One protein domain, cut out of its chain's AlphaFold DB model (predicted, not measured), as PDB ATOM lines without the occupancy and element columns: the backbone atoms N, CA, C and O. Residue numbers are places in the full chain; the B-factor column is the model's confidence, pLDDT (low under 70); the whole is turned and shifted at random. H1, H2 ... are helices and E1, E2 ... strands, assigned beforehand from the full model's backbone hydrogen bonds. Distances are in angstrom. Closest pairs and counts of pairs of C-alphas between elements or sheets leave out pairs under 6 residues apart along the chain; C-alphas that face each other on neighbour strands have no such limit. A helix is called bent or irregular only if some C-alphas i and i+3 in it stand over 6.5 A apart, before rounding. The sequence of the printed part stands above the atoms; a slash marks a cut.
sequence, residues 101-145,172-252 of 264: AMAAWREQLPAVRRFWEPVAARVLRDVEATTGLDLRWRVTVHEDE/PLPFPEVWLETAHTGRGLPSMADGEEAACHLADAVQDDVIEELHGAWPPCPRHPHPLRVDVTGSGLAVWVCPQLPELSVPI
ATOM      1  N   ALA A 101     136.897 117.719 142.753       79.19
ATOM      2  CA  ALA A 101     136.719 118.298 141.423       79.19
ATOM      3  C   ALA A 101     136.916 119.823 141.436       79.19
ATOM      4  O   ALA A 101     137.664 120.348 140.617       79.19
ATOM      5  N   MET A 102     136.325 120.534 142.402       83.75
ATOM      6  CA  MET A 102     136.514 121.980 142.571       83.75
ATOM      7  C   MET A 102     137.965 122.338 142.905       83.75
ATOM      8  O   MET A 102     138.471 123.338 142.408       83.75
ATOM      9  N   ALA A 103     138.655 121.537 143.720       85.69
ATOM     10  CA  ALA A 103     140.076 121.726 144.001       85.69
ATOM     11  C   ALA A 103     140.928 121.537 142.734       85.69
ATOM     12  O   ALA A 103     141.721 122.412 142.400       85.69
ATOM     13  N   ALA A 104     140.696 120.459 141.980       83.62
ATOM     14  CA  ALA A 104     141.382 120.198 140.714       83.62
ATOM     15  C   ALA A 104     141.095 121.274 139.653       83.62
ATOM     16  O   ALA A 104     141.959 121.601 138.841       83.62
ATOM     17  N   TRP A 105     139.891 121.850 139.650       89.56
ATOM     18  CA  TRP A 105     139.564 122.994 138.806       89.56
ATOM     19  C   TRP A 105     140.286 124.268 139.263       89.56
ATOM     20  O   TRP A 105     140.890 124.957 138.445       89.56
ATOM     21  N   ARG A 106     140.324 124.548 140.574       90.19
ATOM     22  CA  ARG A 106     141.078 125.684 141.135       90.19
ATOM     23  C   ARG A 106     142.558 125.652 140.769       90.19
ATOM     24  O   ARG A 106     143.136 126.700 140.493       90.19
ATOM     25  N   GLU A 107     143.157 124.466 140.715       91.56
ATOM     26  CA  GLU A 107     144.540 124.284 140.262       91.56
ATOM     27  C   GLU A 107     144.754 124.726 138.799       91.56
ATOM     28  O   GLU A 107     145.854 125.152 138.439       91.56
ATOM     29  N   GLN A 108     143.710 124.692 137.962       90.31
ATOM     30  CA  GLN A 108     143.761 125.089 136.549       90.31
ATOM     31  C   GLN A 108     143.511 126.588 136.330       90.31
ATOM     32  O   GLN A 108     144.007 127.145 135.346       90.31
ATOM     33  N   LEU A 109     142.810 127.274 137.241       91.38
ATOM     34  CA  LEU A 109     142.429 128.688 137.084       91.38
ATOM     35  C   LEU A 109     143.600 129.626 136.753       91.38
ATOM     36  O   LEU A 109     143.441 130.466 135.865       91.38
ATOM     37  N   PRO A 110     144.803 129.504 137.359       96.12
ATOM     38  CA  PRO A 110     145.928 130.357 136.983       96.12
ATOM     39  C   PRO A 110     146.386 130.162 135.534       96.12
ATOM     40  O   PRO A 110     146.967 131.079 134.956       96.12
ATOM     41  N   ALA A 111     146.209 128.972 134.954       93.75
ATOM     42  CA  ALA A 111     146.527 128.714 133.552       93.75
ATOM     43  C   ALA A 111     145.449 129.300 132.630       93.75
ATOM     44  O   ALA A 111     145.794 130.011 131.690       93.75
ATOM     45  N   VAL A 112     144.169 129.093 132.957       93.31
ATOM     46  CA  VAL A 112     143.031 129.657 132.208       93.31
ATOM     47  C   VAL A 112     143.085 131.188 132.200       93.31
ATOM     48  O   VAL A 112     142.965 131.814 131.152       93.31
ATOM     49  N   ARG A 113     143.369 131.814 133.347       96.88
ATOM     50  CA  ARG A 113     143.554 133.267 133.437       96.88
ATOM     51  C   ARG A 113     144.716 133.760 132.565       96.88
ATOM     52  O   ARG A 113     144.541 134.704 131.802       96.88
ATOM     53  N   ARG A 114     145.888 133.111 132.642       97.62
ATOM     54  CA  ARG A 114     147.064 133.463 131.818       97.62
ATOM     55  C   ARG A 114     146.820 133.279 130.319       97.62
ATOM     56  O   ARG A 114     147.449 133.973 129.529       97.62
ATOM     57  N   PHE A 115     145.942 132.354 129.938       97.56
ATOM     58  CA  PHE A 115     145.496 132.185 128.558       97.56
ATOM     59  C   PHE A 115     144.633 133.370 128.100       97.56
ATOM     60  O   PHE A 115     144.884 133.934 127.037       97.56
ATOM     61  N   TRP A 116     143.668 133.796 128.918       98.25
ATOM     62  CA  TRP A 116     142.722 134.852 128.549       98.25
ATOM     63  C   TRP A 116     143.291 136.273 128.594       98.25
ATOM     64  O   TRP A 116     142.878 137.105 127.793       98.25
ATOM     65  N   GLU A 117     144.243 136.575 129.481       98.50
ATOM     66  CA  GLU A 117     144.851 137.914 129.589       98.50
ATOM     67  C   GLU A 117     145.382 138.478 128.247       98.50
ATOM     68  O   GLU A 117     144.994 139.592 127.885       98.50
ATOM     69  N   PRO A 118     146.217 137.764 127.461       98.56
ATOM     70  CA  PRO A 118     146.671 138.259 126.160       98.56
ATOM     71  C   PRO A 118     145.557 138.317 125.102       98.56
ATOM     72  O   PRO A 118     145.597 139.199 124.244       98.56
ATOM     73  N   VAL A 119     144.564 137.421 125.159       98.56
ATOM     74  CA  VAL A 119     143.409 137.428 124.243       98.56
ATOM     75  C   VAL A 119     142.553 138.675 124.484       98.56
ATOM     76  O   VAL A 119     142.274 139.422 123.547       98.56
ATOM     77  N   ALA A 120     142.220 138.959 125.745       98.31
ATOM     78  CA  ALA A 120     141.490 140.159 126.140       98.31
ATOM     79  C   ALA A 120     142.257 141.435 125.777       98.31
ATOM     80  O   ALA A 120     141.689 142.331 125.156       98.31
ATOM     81  N   ALA A 121     143.564 141.489 126.061       98.25
ATOM     82  CA  ALA A 121     144.402 142.627 125.680       98.25
ATOM     83  C   ALA A 121     144.397 142.889 124.169       98.25
ATOM     84  O   ALA A 121     144.424 144.043 123.740       98.25
ATOM     85  N   ARG A 122     144.384 141.828 123.354       98.25
ATOM     86  CA  ARG A 122     144.331 141.925 121.893       98.25
ATOM     87  C   ARG A 122     142.996 142.503 121.427       98.25
ATOM     88  O   ARG A 122     143.016 143.457 120.663       98.25
ATOM     89  N   VAL A 123     141.868 141.970 121.896       98.19
ATOM     90  CA  VAL A 123     140.524 142.441 121.504       98.19
ATOM     91  C   VAL A 123     140.283 143.879 121.970       98.19
ATOM     92  O   VAL A 123     139.871 144.729 121.186       98.19
ATOM     93  N   LEU A 124     140.578 144.185 123.233       97.38
ATOM     94  CA  LEU A 124     140.243 145.483 123.829       97.38
ATOM     95  C   LEU A 124     141.129 146.621 123.315       97.38
ATOM     96  O   LEU A 124     140.680 147.763 123.271       97.38
ATOM     97  N   ARG A 125     142.330 146.308 122.811       96.94
ATOM     98  CA  ARG A 125     143.152 147.271 122.068       96.94
ATOM     99  C   ARG A 125     142.401 147.867 120.879       96.94
ATOM    100  O   ARG A 125     142.524 149.063 120.643       96.94
ATOM    101  N   ASP A 126     141.645 147.061 120.136       97.88
ATOM    102  CA  ASP A 126     140.882 147.561 118.989       97.88
ATOM    103  C   ASP A 126     139.799 148.548 119.423       97.88
ATOM    104  O   ASP A 126     139.586 149.566 118.760       97.88
ATOM    105  N   VAL A 127     139.136 148.262 120.549       96.88
ATOM    106  CA  VAL A 127     138.130 149.155 121.132       96.88
ATOM    107  C   VAL A 127     138.783 150.479 121.506       96.88
ATOM    108  O   VAL A 127     138.373 151.525 121.006       96.88
ATOM    109  N   GLU A 128     139.843 150.442 122.313       95.56
ATOM    110  CA  GLU A 128     140.564 151.634 122.772       95.56
ATOM    111  C   GLU A 128     141.089 152.467 121.588       95.56
ATOM    112  O   GLU A 128     140.919 153.688 121.557       95.56
ATOM    113  N   ALA A 129     141.658 151.811 120.569       95.62
ATOM    114  CA  ALA A 129     142.252 152.467 119.406       95.62
ATOM    115  C   ALA A 129     141.233 153.149 118.479       95.62
ATOM    116  O   ALA A 129     141.590 154.095 117.775       95.62
ATOM    117  N   THR A 130     139.984 152.675 118.441       96.75
ATOM    118  CA  THR A 130     138.975 153.162 117.478       96.75
ATOM    119  C   THR A 130     137.844 153.967 118.102       96.75
ATOM    120  O   THR A 130     137.195 154.736 117.395       96.75
ATOM    121  N   THR A 131     137.611 153.822 119.404       95.50
ATOM    122  CA  THR A 131     136.484 154.461 120.104       95.50
ATOM    123  C   THR A 131     136.931 155.531 121.096       95.50
ATOM    124  O   THR A 131     136.159 156.433 121.412       95.50
ATOM    125  N   GLY A 132     138.175 155.454 121.587       92.12
ATOM    126  CA  GLY A 132     138.660 156.294 122.682       92.12
ATOM    127  C   GLY A 132     138.060 155.955 124.054       92.12
ATOM    128  O   GLY A 132     138.295 156.704 125.003       92.12
ATOM    129  N   LEU A 133     137.296 154.861 124.178       91.75
ATOM    130  CA  LEU A 133     136.781 154.370 125.457       91.75
ATOM    131  C   LEU A 133     137.933 153.810 126.312       91.75
ATOM    132  O   LEU A 133     138.658 152.922 125.872       91.75
ATOM    133  N   ASP A 134     138.080 154.303 127.548       88.81
ATOM    134  CA  ASP A 134     138.954 153.716 128.578       88.81
ATOM    135  C   ASP A 134     138.154 152.672 129.367       88.81
ATOM    136  O   ASP A 134     137.483 152.998 130.348       88.81
ATOM    137  N   LEU A 135     138.186 151.413 128.918       88.88
ATOM    138  CA  LEU A 135     137.349 150.354 129.492       88.88
ATOM    139  C   LEU A 135     137.822 149.858 130.865       88.88
ATOM    140  O   LEU A 135     137.042 149.201 131.559       88.88
ATOM    141  N   ARG A 136     139.076 150.154 131.251       93.44
ATOM    142  CA  ARG A 136     139.735 149.678 132.484       93.44
ATOM    143  C   ARG A 136     139.389 148.230 132.802       93.44
ATOM    144  O   ARG A 136     138.643 147.936 133.734       93.44
ATOM    145  N   TRP A 137     139.932 147.328 132.003       97.12
ATOM    146  CA  TRP A 137     139.567 145.925 132.063       97.12
ATOM    147  C   TRP A 137     140.537 145.094 132.904       97.12
ATOM    148  O   TRP A 137     141.703 145.451 133.100       97.12
ATOM    149  N   ARG A 138     140.061 143.945 133.388       98.00
ATOM    150  CA  ARG A 138     140.904 142.903 133.987       98.00
ATOM    151  C   ARG A 138     140.276 141.526 133.825       98.00
ATOM    152  O   ARG A 138     139.057 141.390 133.824       98.00
ATOM    153  N   VAL A 139     141.123 140.501 133.761       97.81
ATOM    154  CA  VAL A 139     140.688 139.105 133.877       97.81
ATOM    155  C   VAL A 139     140.779 138.694 135.344       97.81
ATOM    156  O   VAL A 139     141.856 138.742 135.945       97.81
ATOM    157  N   THR A 140     139.652 138.311 135.933       97.38
ATOM    158  CA  THR A 140     139.542 137.931 137.345       97.38
ATOM    159  C   THR A 140     138.961 136.529 137.497       97.38
ATOM    160  O   THR A 140     138.500 135.930 136.531       97.38
ATOM    161  N   VAL A 141     139.013 135.992 138.711       95.44
ATOM    162  CA  VAL A 141     138.320 134.757 139.085       95.44
ATOM    163  C   VAL A 141     137.187 135.142 140.022       95.44
ATOM    164  O   VAL A 141     137.440 135.788 141.040       95.44
ATOM    165  N   HIS A 142     135.963 134.760 139.680       93.19
ATOM    166  CA  HIS A 142     134.810 134.863 140.567       93.19
ATOM    167  C   HIS A 142     134.627 133.530 141.268       93.19
ATOM    168  O   HIS A 142     134.419 132.500 140.633       93.19
ATOM    169  N   GLU A 143     134.753 133.550 142.588       88.62
ATOM    170  CA  GLU A 143     134.307 132.458 143.438       88.62
ATOM    171  C   GLU A 143     132.923 132.843 143.947       88.62
ATOM    172  O   GLU A 143     132.787 133.318 145.073       88.62
ATOM    173  N   ASP A 144     131.905 132.723 143.099       74.31
ATOM    174  CA  ASP A 144     130.547 132.904 143.588       74.31
ATOM    175  C   ASP A 144     130.255 131.756 144.553       74.31
ATOM    176  O   ASP A 144     130.078 130.604 144.158       74.31
ATOM    177  N   GLU A 145     130.209 132.057 145.851       56.94
ATOM    178  CA  GLU A 145     129.389 131.276 146.764       56.94
ATOM    179  C   GLU A 145     127.956 131.533 146.314       56.94
ATOM    180  O   GLU A 145     127.314 132.451 146.815       56.94
ATOM    181  N   PRO A 172     124.677 123.101 139.929       60.34
ATOM    182  CA  PRO A 172     125.727 124.082 139.800       60.34
ATOM    183  C   PRO A 172     126.546 123.864 141.061       60.34
ATOM    184  O   PRO A 172     126.207 124.289 142.165       60.34
ATOM    185  N   LEU A 173     127.564 123.018 140.949       67.12
ATOM    186  CA  LEU A 173     128.679 123.179 141.854       67.12
ATOM    187  C   LEU A 173     129.224 124.572 141.530       67.12
ATOM    188  O   LEU A 173     129.438 124.834 140.344       67.12
ATOM    189  N   PRO A 174     129.411 125.448 142.527       76.00
ATOM    190  CA  PRO A 174     129.955 126.782 142.317       76.00
ATOM    191  C   PRO A 174     131.443 126.656 141.979       76.00
ATOM    192  O   PRO A 174     132.328 126.888 142.806       76.00
ATOM    193  N   PHE A 175     131.735 126.156 140.782       80.81
ATOM    194  CA  PHE A 175     133.078 126.164 140.247       80.81
ATOM    195  C   PHE A 175     133.454 127.624 140.042       80.81
ATOM    196  O   PHE A 175     132.695 128.342 139.399       80.81
ATOM    197  N   PRO A 176     134.608 128.070 140.562       87.81
ATOM    198  CA  PRO A 176     135.068 129.410 140.267       87.81
ATOM    199  C   PRO A 176     135.133 129.645 138.763       87.81
ATOM    200  O   PRO A 176     135.655 128.808 138.025       87.81
ATOM    201  N   GLU A 177     134.645 130.780 138.307       90.94
ATOM    202  CA  GLU A 177     134.632 131.123 136.892       90.94
ATOM    203  C   GLU A 177     135.689 132.182 136.608       90.94
ATOM    204  O   GLU A 177     136.019 133.009 137.460       90.94
ATOM    205  N   VAL A 178     136.252 132.168 135.402       94.00
ATOM    206  CA  VAL A 178     137.143 133.241 134.955       94.00
ATOM    207  C   VAL A 178     136.285 134.288 134.267       94.00
ATOM    208  O   VAL A 178     135.483 133.943 133.413       94.00
ATOM    209  N   TRP A 179     136.445 135.553 134.634       97.06
ATOM    210  CA  TRP A 179     135.628 136.655 134.137       97.06
ATOM    211  C   TRP A 179     136.493 137.730 133.490       97.06
ATOM    212  O   TRP A 179     137.575 138.042 133.989       97.06
ATOM    213  N   LEU A 180     135.997 138.327 132.407       97.75
ATOM    214  CA  LEU A 180     136.438 139.638 131.951       97.75
ATOM    215  C   LEU A 180     135.563 140.691 132.629       97.75
ATOM    216  O   LEU A 180     134.357 140.733 132.401       97.75
ATOM    217  N   GLU A 181     136.176 141.544 133.441       96.81
ATOM    218  CA  GLU A 181     135.516 142.705 134.032       96.81
ATOM    219  C   GLU A 181     135.959 143.978 133.323       96.81
ATOM    220  O   GLU A 181     137.154 144.176 133.087       96.81
ATOM    221  N   THR A 182     135.000 144.855 133.053       94.31
ATOM    222  CA  THR A 182     135.198 146.252 132.662       94.31
ATOM    223  C   THR A 182     134.578 147.164 133.725       94.31
ATOM    224  O   THR A 182     134.028 146.697 134.724       94.31
ATOM    225  N   ALA A 183     134.640 148.484 133.533       88.88
ATOM    226  CA  ALA A 183     133.979 149.430 134.434       88.88
ATOM    227  C   ALA A 183     132.442 149.277 134.498       88.88
ATOM    228  O   ALA A 183     131.836 149.700 135.487       88.88
ATOM    229  N   HIS A 184     131.814 148.702 133.467       86.06
ATOM    230  CA  HIS A 184     130.353 148.683 133.313       86.06
ATOM    231  C   HIS A 184     129.761 147.281 133.174       86.06
ATOM    232  O   HIS A 184     128.588 147.087 133.484       86.06
ATOM    233  N   THR A 185     130.559 146.306 132.741       92.19
ATOM    234  CA  THR A 185     130.093 144.954 132.434       92.19
ATOM    235  C   THR A 185     131.046 143.899 132.987       92.19
ATOM    236  O   THR A 185     132.238 144.137 133.188       92.19
ATOM    237  N   GLY A 186     130.504 142.714 133.249       93.62
ATOM    238  CA  GLY A 186     131.262 141.514 133.577       93.62
ATOM    239  C   GLY A 186     130.781 140.365 132.701       93.62
ATOM    240  O   GLY A 186     129.581 140.238 132.457       93.62
ATOM    241  N   ARG A 187     131.709 139.533 132.229       94.94
ATOM    242  CA  ARG A 187     131.408 138.371 131.389       94.94
ATOM    243  C   ARG A 187     132.209 137.153 131.818       94.94
ATOM    244  O   ARG A 187     133.436 137.220 131.850       94.94
ATOM    245  N   GLY A 188     131.525 136.029 132.025       94.81
ATOM    246  CA  GLY A 188     132.160 134.721 132.167       94.81
ATOM    247  C   GLY A 188     132.890 134.308 130.884       94.81
ATOM    248  O   GLY A 188     132.357 134.419 129.779       94.81
ATOM    249  N   LEU A 189     134.128 133.846 131.035       95.31
ATOM    250  CA  LEU A 189     135.011 133.397 129.966       95.31
ATOM    251  C   LEU A 189     135.063 131.862 129.957       95.31
ATOM    252  O   LEU A 189     135.439 131.257 130.968       95.31
ATOM    253  N   PRO A 190     134.715 131.203 128.837       93.31
ATOM    254  CA  PRO A 190     134.703 129.749 128.773       93.31
ATOM    255  C   PRO A 190     136.121 129.158 128.795       93.31
ATOM    256  O   PRO A 190     137.123 129.826 128.528       93.31
ATOM    257  N   SER A 191     136.214 127.857 129.069       88.38
ATOM    258  CA  SER A 191     137.458 127.111 128.868       88.38
ATOM    259  C   SER A 191     137.678 126.873 127.373       88.38
ATOM    260  O   SER A 191     136.883 126.182 126.738       88.38
ATOM    261  N   MET A 192     138.766 127.409 126.820       94.19
ATOM    262  CA  MET A 192     139.146 127.263 125.411       94.19
ATOM    263  C   MET A 192     140.627 126.895 125.298       94.19
ATOM    264  O   MET A 192     141.417 127.196 126.193       94.19
ATOM    265  N   ALA A 193     140.990 126.208 124.214       93.81
ATOM    266  CA  ALA A 193     142.365 125.774 123.956       93.81
ATOM    267  C   ALA A 193     143.039 126.561 122.822       93.81
ATOM    268  O   ALA A 193     144.265 126.664 122.807       93.81
ATOM    269  N   ASP A 194     142.253 127.111 121.894       97.44
ATOM    270  CA  ASP A 194     142.745 127.874 120.750       97.44
ATOM    271  C   ASP A 194     142.579 129.382 120.976       97.44
ATOM    272  O   ASP A 194     141.504 129.865 121.338       97.44
ATOM    273  N   GLY A 195     143.670 130.128 120.797       98.00
ATOM    274  CA  GLY A 195     143.707 131.565 121.065       98.00
ATOM    275  C   GLY A 195     142.967 132.412 120.029       98.00
ATOM    276  O   GLY A 195     142.485 133.489 120.378       98.00
ATOM    277  N   GLU A 196     142.860 131.954 118.781       98.38
ATOM    278  CA  GLU A 196     142.164 132.677 117.710       98.38
ATOM    279  C   GLU A 196     140.652 132.447 117.813       98.38
ATOM    280  O   GLU A 196     139.887 133.407 117.761       98.38
ATOM    281  N   GLU A 197     140.211 131.215 118.092       98.00
ATOM    282  CA  GLU A 197     138.811 130.933 118.435       98.00
ATOM    283  C   GLU A 197     138.373 131.722 119.678       98.00
ATOM    284  O   GLU A 197     137.287 132.304 119.695       98.00
ATOM    285  N   ALA A 198     139.230 131.796 120.704       98.25
ATOM    286  CA  ALA A 198     138.975 132.597 121.899       98.25
ATOM    287  C   ALA A 198     138.903 134.101 121.594       98.25
ATOM    288  O   ALA A 198     138.038 134.796 122.133       98.25
ATOM    289  N   ALA A 199     139.770 134.607 120.711       98.62
ATOM    290  CA  ALA A 199     139.721 135.993 120.257       98.62
ATOM    291  C   ALA A 199     138.424 136.287 119.500       98.62
ATOM    292  O   ALA A 199     137.802 137.308 119.777       98.62
ATOM    293  N   CYS A 200     137.980 135.394 118.611       98.50
ATOM    294  CA  CYS A 200     136.703 135.532 117.918       98.50
ATOM    295  C   CYS A 200     135.522 135.542 118.892       98.50
ATOM    296  O   CYS A 200     134.695 136.450 118.848       98.50
ATOM    297  N   HIS A 201     135.472 134.568 119.806       98.06
ATOM    298  CA  HIS A 201     134.415 134.481 120.810       98.06
ATOM    299  C   HIS A 201     134.311 135.767 121.638       98.06
ATOM    300  O   HIS A 201     133.219 136.294 121.841       98.06
ATOM    301  N   LEU A 202     135.450 136.291 122.101       98.31
ATOM    302  CA  LEU A 202     135.466 137.505 122.904       98.31
ATOM    303  C   LEU A 202     135.178 138.765 122.076       98.31
ATOM    304  O   LEU A 202     134.516 139.672 122.567       98.31
ATOM    305  N   ALA A 203     135.667 138.837 120.842       98.38
ATOM    306  CA  ALA A 203     135.441 139.971 119.956       98.38
ATOM    307  C   ALA A 203     133.965 140.137 119.579       98.38
ATOM    308  O   ALA A 203     133.482 141.262 119.576       98.38
ATOM    309  N   ASP A 204     133.259 139.035 119.321       98.12
ATOM    310  CA  ASP A 204     131.821 139.023 119.019       98.12
ATOM    311  C   ASP A 204     131.024 139.562 120.216       98.12
ATOM    312  O   ASP A 204     130.274 140.529 120.121       98.12
ATOM    313  N   ALA A 205     131.336 139.032 121.396       96.69
ATOM    314  CA  ALA A 205     130.800 139.480 122.670       96.69
ATOM    315  C   ALA A 205     131.048 140.971 122.978       96.69
ATOM    316  O   ALA A 205     130.140 141.667 123.419       96.69
ATOM    317  N   VAL A 206     132.282 141.451 122.794       96.56
ATOM    318  CA  VAL A 206     132.660 142.853 123.046       96.56
ATOM    319  C   VAL A 206     132.056 143.782 121.995       96.56
ATOM    320  O   VAL A 206     131.745 144.929 122.298       96.56
ATOM    321  N   GLN A 207     131.888 143.308 120.760       97.56
ATOM    322  CA  GLN A 207     131.260 144.077 119.696       97.56
ATOM    323  C   GLN A 207     129.825 144.455 120.045       97.56
ATOM    324  O   GLN A 207     129.473 145.622 119.869       97.56
ATOM    325  N   ASP A 208     129.036 143.518 120.566       95.50
ATOM    326  CA  ASP A 208     127.670 143.801 121.008       95.50
ATOM    327  C   ASP A 208     127.648 144.906 122.080       95.50
ATOM    328  O   ASP A 208     126.937 145.900 121.916       95.50
ATOM    329  N   ASP A 209     128.502 144.795 123.105       93.69
ATOM    330  CA  ASP A 209     128.609 145.783 124.190       93.69
ATOM    331  C   ASP A 209     128.994 147.180 123.652       93.69
ATOM    332  O   ASP A 209     128.424 148.204 124.039       93.69
ATOM    333  N   VAL A 210     129.958 147.247 122.726       95.00
ATOM    334  CA  VAL A 210     130.426 148.516 122.145       95.00
ATOM    335  C   VAL A 210     129.383 149.130 121.207       95.00
ATOM    336  O   VAL A 210     129.219 150.348 121.191       95.00
ATOM    337  N   ILE A 211     128.669 148.321 120.421       95.38
ATOM    338  CA  ILE A 211     127.577 148.798 119.560       95.38
ATOM    339  C   ILE A 211     126.448 149.388 120.408       95.38
ATOM    340  O   ILE A 211     125.899 150.434 120.041       95.38
ATOM    341  N   GLU A 212     126.113 148.743 121.530       93.06
ATOM    342  CA  GLU A 212     125.107 149.242 122.466       93.06
ATOM    343  C   GLU A 212     125.515 150.602 123.043       93.06
ATOM    344  O   GLU A 212     124.723 151.543 122.963       93.06
ATOM    345  N   GLU A 213     126.759 150.742 123.511       92.44
ATOM    346  CA  GLU A 213     127.284 151.984 124.097       92.44
ATOM    347  C   GLU A 213     127.418 153.124 123.072       92.44
ATOM    348  O   GLU A 213     127.075 154.275 123.344       92.44
ATOM    349  N   LEU A 214     127.906 152.832 121.861       93.19
ATOM    350  CA  LEU A 214     128.120 153.850 120.826       93.19
ATOM    351  C   LEU A 214     126.847 154.206 120.048       93.19
ATOM    352  O   LEU A 214     126.848 155.186 119.298       93.19
ATOM    353  N   HIS A 215     125.788 153.399 120.170       94.25
ATOM    354  CA  HIS A 215     124.579 153.479 119.347       94.25
ATOM    355  C   HIS A 215     124.887 153.531 117.836       94.25
ATOM    356  O   HIS A 215     124.282 154.295 117.075       94.25
ATOM    357  N   GLY A 216     125.857 152.728 117.386       94.75
ATOM    358  CA  GLY A 216     126.381 152.772 116.021       94.75
ATOM    359  C   GLY A 216     127.119 151.501 115.605       94.75
ATOM    360  O   GLY A 216     127.274 150.571 116.383       94.75
ATOM    361  N   ALA A 217     127.569 151.450 114.350       95.62
ATOM    362  CA  ALA A 217     128.315 150.307 113.829       95.62
ATOM    363  C   ALA A 217     129.759 150.297 114.349       95.62
ATOM    364  O   ALA A 217     130.507 151.248 114.107       95.62
ATOM    365  N   TRP A 218     130.172 149.197 114.975       97.69
ATOM    366  CA  TRP A 218     131.546 149.002 115.421       97.69
ATOM    367  C   TRP A 218     132.011 147.547 115.235       97.69
ATOM    368  O   TRP A 218     131.223 146.657 115.524       97.69
ATOM    369  N   PRO A 219     133.252 147.288 114.778       98.19
ATOM    370  CA  PRO A 219     134.118 148.251 114.102       98.19
ATOM    371  C   PRO A 219     133.467 148.721 112.794       98.19
ATOM    372  O   PRO A 219     132.855 147.910 112.095       98.19
ATOM    373  N   PRO A 220     133.554 150.009 112.428       97.19
ATOM    374  CA  PRO A 220     132.893 150.497 111.225       97.19
ATOM    375  C   PRO A 220     133.550 149.917 109.969       97.19
ATOM    376  O   PRO A 220     134.772 149.965 109.807       97.19
ATOM    377  N   CYS A 221     132.746 149.407 109.033       97.19
ATOM    378  CA  CYS A 221     133.261 149.048 107.717       97.19
ATOM    379  C   CYS A 221     133.674 150.322 106.954       97.19
ATOM    380  O   CYS A 221     132.861 151.233 106.795       97.19
ATOM    381  N   PRO A 222     134.891 150.401 106.387       95.69
ATOM    382  CA  PRO A 222     135.346 151.609 105.693       95.69
ATOM    383  C   PRO A 222     134.663 151.830 104.328       95.69
ATOM    384  O   PRO A 222     134.876 152.863 103.695       95.69
ATOM    385  N   ARG A 223     133.877 150.861 103.834       96.50
ATOM    386  CA  ARG A 223     133.193 150.926 102.530       96.50
ATOM    387  C   ARG A 223     131.670 151.011 102.631       96.50
ATOM    388  O   ARG A 223     131.046 151.481 101.684       96.50
ATOM    389  N   HIS A 224     131.074 150.583 103.743       97.19
ATOM    390  CA  HIS A 224     129.627 150.390 103.859       97.19
ATOM    391  C   HIS A 224     129.098 150.792 105.245       97.19
ATOM    392  O   HIS A 224     129.839 150.721 106.223       97.19
ATOM    393  N   PRO A 225     127.807 151.160 105.370       96.56
ATOM    394  CA  PRO A 225     127.204 151.573 106.638       96.56
ATOM    395  C   PRO A 225     126.771 150.366 107.494       96.56
ATOM    396  O   PRO A 225     125.597 150.216 107.822       96.56
ATOM    397  N   HIS A 226     127.704 149.473 107.819       96.38
ATOM    398  CA  HIS A 226     127.473 148.312 108.686       96.38
ATOM    399  C   HIS A 226     128.745 147.987 109.492       96.38
ATOM    400  O   HIS A 226     129.839 148.406 109.091       96.38
ATOM    401  N   PRO A 227     128.646 147.240 110.606       98.19
ATOM    402  CA  PRO A 227     129.834 146.782 111.317       98.19
ATOM    403  C   PRO A 227     130.622 145.763 110.478       98.19
ATOM    404  O   PRO A 227     130.082 145.124 109.565       98.19
ATOM    405  N   LEU A 228     131.917 145.632 110.753       98.31
ATOM    406  CA  LEU A 228     132.671 144.428 110.410       98.31
ATOM    407  C   LEU A 228     132.186 143.289 111.311       98.31
ATOM    408  O   LEU A 228     131.834 143.534 112.453       98.31
ATOM    409  N   ARG A 229     132.160 142.056 110.817       98.25
ATOM    410  CA  ARG A 229     131.819 140.863 111.610       98.25
ATOM    411  C   ARG A 229     133.091 140.125 112.007       98.25
ATOM    412  O   ARG A 229     134.107 140.256 111.328       98.25
ATOM    413  N   VAL A 230     133.026 139.346 113.071       98.44
ATOM    414  CA  VAL A 230     134.106 138.436 113.454       98.44
ATOM    415  C   VAL A 230     134.121 137.222 112.523       98.44
ATOM    416  O   VAL A 230     133.063 136.707 112.161       98.44
ATOM    417  N   ASP A 231     135.308 136.773 112.119       98.25
ATOM    418  CA  ASP A 231     135.498 135.545 111.342       98.25
ATOM    419  C   ASP A 231     136.906 134.960 111.560       98.25
ATOM    420  O   ASP A 231     137.783 135.606 112.139       98.25
ATOM    421  N   VAL A 232     137.131 133.741 111.074       97.50
ATOM    422  CA  VAL A 232     138.428 133.057 111.086       97.50
ATOM    423  C   VAL A 232     138.870 132.803 109.649       97.50
ATOM    424  O   VAL A 232     138.137 132.232 108.841       97.50
ATOM    425  N   THR A 233     140.089 133.211 109.297       97.19
ATOM    426  CA  THR A 233     140.627 132.964 107.953       97.19
ATOM    427  C   THR A 233     140.876 131.473 107.709       97.19
ATOM    428  O   THR A 233     140.988 130.672 108.635       97.19
ATOM    429  N   GLY A 234     141.097 131.083 106.448       94.44
ATOM    430  CA  GLY A 234     141.504 129.710 106.113       94.44
ATOM    431  C   GLY A 234     142.832 129.261 106.750       94.44
ATOM    432  O   GLY A 234     143.106 128.065 106.790       94.44
ATOM    433  N   SER A 235     143.648 130.195 107.255       95.25
ATOM    434  CA  SER A 235     144.872 129.905 108.014       95.25
ATOM    435  C   SER A 235     144.653 129.856 109.531       95.25
ATOM    436  O   SER A 235     145.630 129.736 110.265       95.25
ATOM    437  N   GLY A 236     143.411 129.995 110.004       96.81
ATOM    438  CA  GLY A 236     143.062 129.990 111.423       96.81
ATOM    439  C   GLY A 236     143.199 131.340 112.132       96.81
ATOM    440  O   GLY A 236     143.113 131.365 113.349       96.81
ATOM    441  N   LEU A 237     143.424 132.458 111.428       98.19
ATOM    442  CA  LEU A 237     143.616 133.769 112.066       98.19
ATOM    443  C   LEU A 237     142.270 134.455 112.334       98.19
ATOM    444  O   LEU A 237     141.463 134.584 111.415       98.19
ATOM    445  N   ALA A 238     142.062 134.969 113.545       98.44
ATOM    446  CA  ALA A 238     140.893 135.763 113.902       98.44
ATOM    447  C   ALA A 238     140.947 137.160 113.266       98.44
ATOM    448  O   ALA A 238     141.914 137.919 113.449       98.44
ATOM    449  N   VAL A 239     139.892 137.518 112.534       98.50
ATOM    450  CA  VAL A 239     139.788 138.765 111.770       98.50
ATOM    451  C   VAL A 239     138.435 139.448 111.961       98.50
ATOM    452  O   VAL A 239     137.404 138.809 112.146       98.50
ATOM    453  N   TRP A 240     138.439 140.771 111.835       98.50
ATOM    454  CA  TRP A 240     137.266 141.562 111.490       98.50
ATOM    455  C   TRP A 240     137.109 141.561 109.975       98.50
ATOM    456  O   TRP A 240     138.036 141.962 109.274       98.50
ATOM    457  N   VAL A 241     135.958 141.157 109.449       98.31
ATOM    458  CA  VAL A 241     135.715 141.051 108.006       98.31
ATOM    459  C   VAL A 241     134.463 141.809 107.587       98.31
ATOM    460  O   VAL A 241     133.452 141.846 108.287       98.31
ATOM    461  N   CYS A 242     134.499 142.432 106.412       98.12
ATOM    462  CA  CYS A 242     133.315 143.050 105.834       98.12
ATOM    463  C   CYS A 242     132.348 141.965 105.330       98.12
ATOM    464  O   CYS A 242     132.733 141.135 104.503       98.12
ATOM    465  N   PRO A 243     131.064 141.976 105.737       97.62
ATOM    466  CA  PRO A 243     130.101 141.001 105.242       97.62
ATOM    467  C   PRO A 243     129.832 141.056 103.736       97.62
ATOM    468  O   PRO A 243     129.404 140.054 103.167       97.62
ATOM    469  N   GLN A 244     130.077 142.203 103.099       97.81
ATOM    470  CA  GLN A 244     129.813 142.422 101.674       97.81
ATOM    471  C   GLN A 244     131.062 142.303 100.786       97.81
ATOM    472  O   GLN A 244     130.920 142.052  99.594       97.81
ATOM    473  N   LEU A 245     132.264 142.474 101.347       96.94
ATOM    474  CA  LEU A 245     133.553 142.400 100.644       96.94
ATOM    475  C   LEU A 245     134.556 141.639 101.524       96.94
ATOM    476  O   LEU A 245     135.315 142.280 102.251       96.94
ATOM    477  N   PRO A 246     134.523 140.294 101.546       94.62
ATOM    478  CA  PRO A 246     135.333 139.487 102.461       94.62
ATOM    479  C   PRO A 246     136.851 139.697 102.352       94.62
ATOM    480  O   PRO A 246     137.575 139.452 103.311       94.62
ATOM    481  N   GLU A 247     137.340 140.182 101.210       95.06
ATOM    482  CA  GLU A 247     138.732 140.596 101.020       95.06
ATOM    483  C   GLU A 247     139.130 141.771 101.926       95.06
ATOM    484  O   GLU A 247     140.303 141.938 102.258       95.06
ATOM    485  N   LEU A 248     138.152 142.563 102.374       95.44
ATOM    486  CA  LEU A 248     138.338 143.583 103.389       95.44
ATOM    487  C   LEU A 248     138.276 142.923 104.761       95.44
ATOM    488  O   LEU A 248     137.214 142.833 105.387       95.44
ATOM    489  N   SER A 249     139.443 142.478 105.211       96.69
ATOM    490  CA  SER A 249     139.643 141.901 106.531       96.69
ATOM    491  C   SER A 249     140.806 142.570 107.262       96.69
ATOM    492  O   SER A 249     141.754 143.055 106.647       96.69
ATOM    493  N   VAL A 250     140.712 142.633 108.587       97.12
ATOM    494  CA  VAL A 250     141.751 143.173 109.469       97.12
ATOM    495  C   VAL A 250     141.933 142.201 110.630       97.12
ATOM    496  O   VAL A 250     140.936 141.849 111.257       97.12
ATOM    497  N   PRO A 251     143.160 141.760 110.958       98.12
ATOM    498  CA  PRO A 251     143.381 140.926 112.133       98.12
ATOM    499  C   PRO A 251     142.863 141.600 113.401       98.12
ATOM    500  O   PRO A 251     143.107 142.790 113.619       98.12
ATOM    501  N   ILE A 252     142.195 140.832 114.260       98.50
ATOM    502  CA  ILE A 252     141.774 141.331 115.575       98.50
ATOM    503  C   ILE A 252     143.020 141.796 116.347       98.50
ATOM    504  O   ILE A 252     144.066 141.146 116.299       98.50
TER     505      ILE A 252
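Overview. This is residues 101 to 145 and 172 to 252 of the 264 residues of an uncharacterized protein of Geodermatophilus sp. DSM 45219 (UniProt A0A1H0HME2). A long helix, H1, runs along most of an elongated body and packs on one face of a small sheet, E1 to E3. A second helix, H2, packs steeply on H1 and covers another small sheet, E4 to E6, towards the opposite end. The printed part has 126 residues with two named helices and six named strands, in the order H1 E1 E2 E3 H2 E4 E5 E6; both sheets are antiparallel, in chain order, and the class is mixed. It is compact, with a radius of gyration of the C-alphas of 15.8 A, spanning 51 by 33 by 24 A.

Arrangement. H1, residues 101 to 131, is on the sheet of E1, 138 to 142, E2, 177 to 181, and E3, 186 to 189, in two layers, a helix on one face of a sheet. Its height over the sheet is 5.7 A; its closest C-alphas to E1 are Glu 117 and Val 139, 6.1 A. N 140 and O 179 of E1 and E2, 2.9 A, and N 180 and O 187 of the hairpin E2 and E3, 2.8 A, are within hydrogen-bond range. H1, with residues 115 to 127 alone, touches H2, residues 195 to 214, at a steep tilt of 54 degrees; their closest C-alphas are Val 119 and Ala 199, 5.6 A. H2 is on the sheet of E4, 229 to 232, E5, 238 to 241, and E6, 249 to 251, also in two layers, at a height over the sheet of 9.0 A; its closest C-alphas to E4 are Cys 200 and Val 230, 5.9 A. E4 E5 E6 is a meander, each strand the antiparallel neighbour of the one before, with N 231 and O 239, 2.9 A, and N 240 and O 250, 2.8 A, within range. O i to N i+4 pairs are within range in 20 of 27 for H1 and 15 of 16 for H2.

Along the chain. H1 begins with C-alpha 101 at (136.719, 118.298, 141.423) and is 42.0 A long; it is irregular, C-alphas 107 and 110 being 7.0 A apart. H2 is 27.2 A long, and E6 ends with C-alpha 251 at (143.381, 140.926, 112.133).

Size, cuts and confidence. The C-alphas farthest apart, of Ala 103 and Arg 223, are 51.2 A apart. Residues 146 to 171 are not printed; C-alphas 145 and 172 are 10.7 A apart across the cut. The link from H2 to E4 is long, and residues 145, 172 and 173 have pLDDT under 70.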